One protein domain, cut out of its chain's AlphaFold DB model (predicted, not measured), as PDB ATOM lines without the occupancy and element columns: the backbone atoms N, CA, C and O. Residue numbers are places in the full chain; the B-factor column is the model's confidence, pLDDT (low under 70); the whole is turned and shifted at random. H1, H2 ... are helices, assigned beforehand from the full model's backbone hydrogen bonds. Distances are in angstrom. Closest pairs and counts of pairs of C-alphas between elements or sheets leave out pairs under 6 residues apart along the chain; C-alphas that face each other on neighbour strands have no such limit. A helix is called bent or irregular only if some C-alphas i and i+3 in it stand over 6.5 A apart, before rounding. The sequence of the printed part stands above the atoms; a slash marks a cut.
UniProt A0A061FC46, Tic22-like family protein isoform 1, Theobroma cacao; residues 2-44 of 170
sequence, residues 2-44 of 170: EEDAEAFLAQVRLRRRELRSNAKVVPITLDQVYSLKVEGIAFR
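This is residues 2 to 44 of the 170 residues of the protein "Tic22-like family protein isoform 1" of Theobroma cacao (UniProt A0A061FC46). Two separate helices, H1 and H2, stand at the two ends of an open, elongated shape, joined by one long strip of chain, residues 16 to 29, with no helix-to-helix packing between them. After H2 a short tail, residues 39 to 44, folds back toward the space between the helices, and residues 35 to 40 stick out. The printed part has 43 residues with two named helices, H1 then H2, and no named strand; the class is all helix. The whole is loose, with a radius of gyration of the C-alphas of 12.7 A, and the C-alphas span 32 by 21 by 16 A.

H1 is residues 3 to 15, the longest helix by residues, and measures 18.6 A from first to last C-alpha. It begins at C-alpha 3, at (35.837, 2.949, -5.432), and ends at C-alpha 15, at (22.699, -7.137, -13.964). H2 is residues 30 to 38, 13.0 A from first to last C-alpha, and ends at C-alpha 38, at (52.841, -10.017, -23.128).

H1 and H2 are apart, with no C-alpha of the one within 8 A of the other. They are joined by a long link of 14 residues. In H1 every O i to N i+4 pair is within hydrogen-bond range; in H2 4 of 5 are. Neither helix is bent.

The two C-alphas farthest apart are those of Arg 17 and Asp 31, at 33.1 A, while the C-alphas of Glu 2 and Arg 44, the first and last printed, are 15.8 A apart. The printed part has no cut. The link from H1 to H2 is long, and its C-alphas lie 6 to 17 A from the mean of the C-alphas. The mean pLDDT of the printed part is 79.1, and residues 17 to 21 are under 70.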
ATOM      1  N   GLU A   2      39.848   2.717  -6.687       77.94
ATOM      2  CA  GLU A   2      39.294   1.448  -6.141       77.94
ATOM      3  C   GLU A   2      37.767   1.521  -6.062       77.94
ATOM      4  O   GLU A   2      37.069   0.665  -6.597       77.94
ATOM      5  N   GLU A   3      37.264   2.630  -5.521       81.44
ATOM      6  CA  GLU A   3      35.837   2.949  -5.432       81.44
ATOM      7  C   GLU A   3      35.112   2.832  -6.784       81.44
ATOM      8  O   GLU A   3      34.040   2.240  -6.853       81.44
ATOM      9  N   ASP A   4      35.719   3.294  -7.882       78.69
ATOM     10  CA  ASP A   4      35.130   3.166  -9.224       78.69
ATOM     11  C   ASP A   4      35.036   1.705  -9.684       78.69
ATOM     12  O   ASP A   4      34.048   1.298 -10.302       78.69
ATOM     13  N   ALA A   5      36.055   0.894  -9.372       85.31
ATOM     14  CA  ALA A   5      36.066  -0.529  -9.689       85.31
ATOM     15  C   ALA A   5      35.023  -1.281  -8.848       85.31
ATOM     16  O   ALA A   5      34.329  -2.159  -9.367       85.31
ATOM     17  N   GLU A   6      34.857  -0.901  -7.578       87.62
ATOM     18  CA  GLU A   6      33.806  -1.425  -6.708       87.62
ATOM     19  C   GLU A   6      32.408  -1.011  -7.173       87.62
ATOM     20  O   GLU A   6      31.512  -1.856  -7.257       87.62
ATOM     21  N   ALA A   7      32.217   0.255  -7.548       86.62
ATOM     22  CA  ALA A   7      30.958   0.766  -8.076       86.62
ATOM     23  C   ALA A   7      30.572   0.045  -9.375       86.62
ATOM     24  O   ALA A   7      29.424  -0.382  -9.544       86.62
ATOM     25  N   PHE A   8      31.536  -0.172 -10.274       85.81
ATOM     26  CA  PHE A   8      31.330  -0.967 -11.481       85.81
ATOM     27  C   PHE A   8      30.973  -2.423 -11.148       85.81
ATOM     28  O   PHE A   8      29.994  -2.959 -11.679       85.81
ATOM     29  N   LEU A   9      31.705  -3.060 -10.229       86.94
ATOM     30  CA  LEU A   9      31.425  -4.425  -9.780       86.94
ATOM     31  C   LEU A   9      30.014  -4.551  -9.180       86.94
ATOM     32  O   LEU A   9      29.302  -5.515  -9.477       86.94
ATOM     33  N   ALA A  10      29.577  -3.570  -8.387       87.44
ATOM     34  CA  ALA A  10      28.232  -3.514  -7.827       87.44
ATOM     35  C   ALA A  10      27.161  -3.450  -8.930       87.44
ATOM     36  O   ALA A  10      26.195  -4.222  -8.902       87.44
ATOM     37  N   GLN A  11      27.359  -2.613  -9.955       84.62
ATOM     38  CA  GLN A  11      26.455  -2.544 -11.110       84.62
ATOM     39  C   GLN A  11      26.411  -3.860 -11.903       84.62
ATOM     40  O   GLN A  11      25.335  -4.306 -12.314       84.62
ATOM     41  N   VAL A  12      27.558  -4.516 -12.104       84.56
ATOM     42  CA  VAL A  12      27.638  -5.800 -12.821       84.56
ATOM     43  C   VAL A  12      26.899  -6.905 -12.063       84.56
ATOM     44  O   VAL A  12      26.115  -7.640 -12.672       84.56
ATOM     45  N   ARG A  13      27.078  -6.994 -10.739       84.31
ATOM     46  CA  ARG A  13      26.382  -7.969  -9.874       84.31
ATOM     47  C   ARG A  13      24.861  -7.802  -9.902       84.31
ATOM     48  O   ARG A  13      24.127  -8.792  -9.821       84.31
ATOM     49  N   LEU A  14      24.379  -6.567 -10.057       82.00
ATOM     50  CA  LEU A  14      22.951  -6.284 -10.196       82.00
ATOM     51  C   LEU A  14      22.386  -6.861 -11.507       82.00
ATOM     52  O   LEU A  14      21.300  -7.443 -11.500       82.00
ATOM     53  N   ARG A  15      23.140  -6.747 -12.611       81.25
ATOM     54  CA  ARG A  15      22.699  -7.137 -13.964       81.25
ATOM     55  C   ARG A  15      22.928  -8.610 -14.311       81.25
ATOM     56  O   ARG A  15      22.147  -9.162 -15.081       81.25
ATOM     57  N   ARG A  16      23.968  -9.265 -13.779       76.00
ATOM     58  CA  ARG A  16      24.316 -10.663 -14.111       76.00
ATOM     59  C   ARG A  16      24.212 -11.574 -12.890       76.00
ATOM     60  O   ARG A  16      25.062 -11.536 -12.004       76.00
ATOM     61  N   ARG A  17      23.181 -12.433 -12.867       65.50
ATOM     62  CA  ARG A  17      22.912 -13.371 -11.754       65.50
ATOM     63  C   ARG A  17      24.059 -14.362 -11.502       65.50
ATOM     64  O   ARG A  17      24.289 -14.707 -10.351       65.50
ATOM     65  N   GLU A  18      24.803 -14.741 -12.540       68.44
ATOM     66  CA  GLU A  18      25.928 -15.695 -12.488       68.44
ATOM     67  C   GLU A  18      27.194 -15.138 -11.811       68.44
ATOM     68  O   GLU A  18      28.023 -15.897 -11.325       68.44
ATOM     69  N   LEU A  19      27.345 -13.810 -11.739       61.88
ATOM     70  CA  LEU A  19      28.533 -13.149 -11.177       61.88
ATOM     71  C   LEU A  19      28.345 -12.698  -9.721       61.88
ATOM     72  O   LEU A  19      29.225 -12.048  -9.154       61.88
ATOM     73  N   ARG A  20      27.199 -13.022  -9.106       61.94
ATOM     74  CA  ARG A  20      26.793 -12.483  -7.800       61.94
ATOM     75  C   ARG A  20      27.714 -12.861  -6.636       61.94
ATOM     76  O   ARG A  20      27.738 -12.103  -5.673       61.94
ATOM     77  N   SER A  21      28.482 -13.952  -6.713       65.75
ATOM     78  CA  SER A  21      29.287 -14.434  -5.573       65.75
ATOM     79  C   SER A  21      30.809 -14.436  -5.760       65.75
ATOM     80  O   SER A  21      31.510 -14.442  -4.755       65.75
ATOM     81  N   ASN A  22      31.348 -14.414  -6.988       75.94
ATOM     82  CA  ASN A  22      32.771 -14.764  -7.197       75.94
ATOM     83  C   ASN A  22      33.650 -13.634  -7.757       75.94
ATOM     84  O   ASN A  22      34.873 -13.709  -7.662       75.94
ATOM     85  N   ALA A  23      33.064 -12.590  -8.347       81.38
ATOM     86  CA  ALA A  23      33.842 -11.480  -8.894       81.38
ATOM     87  C   ALA A  23      34.316 -10.547  -7.767       81.38
ATOM     88  O   ALA A  23      33.515 -10.175  -6.908       81.38
ATOM     89  N   LYS A  24      35.595 -10.157  -7.783       85.75
ATOM     90  CA  LYS A  24      36.217  -9.250  -6.806       85.75
ATOM     91  C   LYS A  24      37.111  -8.230  -7.505       85.75
ATOM     92  O   LYS A  24      37.651  -8.523  -8.571       85.75
ATOM     93  N   VAL A  25      37.271  -7.064  -6.888       86.06
ATOM     94  CA  VAL A  25      38.312  -6.109  -7.275       86.06
ATOM     95  C   VAL A  25      39.656  -6.684  -6.830       86.06
ATOM     96  O   VAL A  25      39.771  -7.235  -5.734       86.06
ATOM     97  N   VAL A  26      40.649  -6.629  -7.712       84.19
ATOM     98  CA  VAL A  26      42.009  -7.094  -7.433       84.19
ATOM     99  C   VAL A  26      42.950  -5.925  -7.699       84.19
ATOM    100  O   VAL A  26      42.961  -5.433  -8.829       84.19
ATOM    101  N   PRO A  27      43.719  -5.463  -6.698       82.75
ATOM    102  CA  PRO A  27      44.747  -4.467  -6.937       82.75
ATOM    103  C   PRO A  27      45.854  -5.092  -7.789       82.75
ATOM    104  O   PRO A  27      46.329  -6.191  -7.499       82.75
ATOM    105  N   ILE A  28      46.249  -4.389  -8.843       83.31
ATOM    106  CA  ILE A  28      47.326  -4.786  -9.746       83.31
ATOM    107  C   ILE A  28      48.181  -3.559 -10.047       83.31
ATOM    108  O   ILE A  28      47.659  -2.452 -10.199       83.31
ATOM    109  N   THR A  29      49.494  -3.737 -10.099       83.81
ATOM    110  CA  THR A  29      50.421  -2.650 -10.420       83.81
ATOM    111  C   THR A  29      50.574  -2.485 -11.936       83.81
ATOM    112  O   THR A  29      50.287  -3.396 -12.713       83.81
ATOM    113  N   LEU A  30      51.030  -1.313 -12.393       80.69
ATOM    114  CA  LEU A  30      51.219  -1.060 -13.829       80.69
ATOM    115  C   LEU A  30      52.276  -1.982 -14.459       80.69
ATOM    116  O   LEU A  30      52.105  -2.399 -15.603       80.69
ATOM    117  N   ASP A  31      53.329  -2.343 -13.719       82.50
ATOM    118  CA  ASP A  31      54.343  -3.305 -14.167       82.50
ATOM    119  C   ASP A  31      53.749  -4.707 -14.370       82.50
ATOM    120  O   ASP A  31      54.007  -5.345 -15.393       82.50
ATOM    121  N   GLN A  32      52.867  -5.148 -13.469       80.56
ATOM    122  CA  GLN A  32      52.147  -6.412 -13.612       80.56
ATOM    123  C   GLN A  32      51.207  -6.393 -14.823       80.56
ATOM    124  O   GLN A  32      51.184  -7.352 -15.592       80.56
ATOM    125  N   VAL A  33      50.469  -5.295 -15.042       81.94
ATOM    126  CA  VAL A  33      49.612  -5.134 -16.233       81.94
ATOM    127  C   VAL A  33      50.433  -5.226 -17.522       81.94
ATOM    128  O   VAL A  33      50.011  -5.889 -18.472       81.94
ATOM    129  N   TYR A  34      51.611  -4.597 -17.560       76.25
ATOM    130  CA  TYR A  34      52.492  -4.657 -18.725       76.25
ATOM    131  C   TYR A  34      53.005  -6.084 -18.977       76.25
ATOM    132  O   TYR A  34      52.961  -6.548 -20.114       76.25
ATOM    133  N   SER A  35      53.390  -6.817 -17.926       78.00
ATOM    134  CA  SER A  35      53.810  -8.223 -18.032       78.00
ATOM    135  C   SER A  35      52.694  -9.130 -18.563       78.00
ATOM    136  O   SER A  35      52.904  -9.885 -19.508       78.00
ATOM    137  N   LEU A  36      51.481  -9.029 -18.010       75.44
ATOM    138  CA  LEU A  36      50.349  -9.873 -18.418       75.44
ATOM    139  C   LEU A  36      49.882  -9.582 -19.853       75.44
ATOM    140  O   LEU A  36      49.347 -10.463 -20.527       75.44
ATOM    141  N   LYS A  37      50.103  -8.359 -20.352       70.44
ATOM    142  CA  LYS A  37      49.834  -8.019 -21.754       70.44
ATOM    143  C   LYS A  37      50.698  -8.834 -22.723       70.44
ATOM    144  O   LYS A  37      50.221  -9.194 -23.798       70.44
ATOM    145  N   VAL A  38      51.933  -9.165 -22.337       70.69
ATOM    146  CA  VAL A  38      52.841 -10.017 -23.128       70.69
ATOM    147  C   VAL A  38      52.347 -11.471 -23.180       70.69
ATOM    148  O   VAL A  38      52.579 -12.162 -24.167       70.69
ATOM    149  N   GLU A  39      51.579 -11.913 -22.180       74.62
ATOM    150  CA  GLU A  39      50.993 -13.262 -22.104       74.62
ATOM    151  C   GLU A  39      49.703 -13.427 -22.939       74.62
ATOM    152  O   GLU A  39      49.004 -14.433 -22.834       74.62
ATOM    153  N   GLY A  40      49.369 -12.448 -23.789       76.81
ATOM    154  CA  GLY A  40      48.206 -12.506 -24.682       76.81
ATOM    155  C   GLY A  40      46.887 -12.056 -24.044       76.81
ATOM    156  O   GLY A  40      45.832 -12.182 -24.667       76.81
ATOM    157  N   ILE A  41      46.924 -11.501 -22.828       77.88
ATOM    158  CA  ILE A  41      45.755 -10.903 -22.176       77.88
ATOM    159  C   ILE A  41      45.655  -9.426 -22.574       77.88
ATOM    160  O   ILE A  41      46.548  -8.622 -22.313       77.88
ATOM    161  N   ALA A  42      44.541  -9.030 -23.188       77.19
ATOM    162  CA  ALA A  42      44.312  -7.633 -23.537       77.19
ATOM    163  C   ALA A  42      43.816  -6.836 -22.319       77.19
ATOM    164  O   ALA A  42      42.698  -7.039 -21.843       77.19
ATOM    165  N   PHE A  43      44.624  -5.881 -21.858       80.44
ATOM    166  CA  PHE A  43      44.211  -4.880 -20.876       80.44
ATOM    167  C   PHE A  43      43.836  -3.575 -21.562       80.44
ATOM    168  O   PHE A  43      44.490  -3.138 -22.511       80.44
ATOM    169  N   ARG A  44      42.798  -2.931 -21.032       81.44
ATOM    170  CA  ARG A  44      42.427  -1.565 -21.382       81.44
ATOM    171  C   ARG A  44      42.303  -0.757 -20.106       81.44
ATOM    172  O   ARG A  44      41.547  -1.133 -19.211       81.44
TER     173      ARG A  44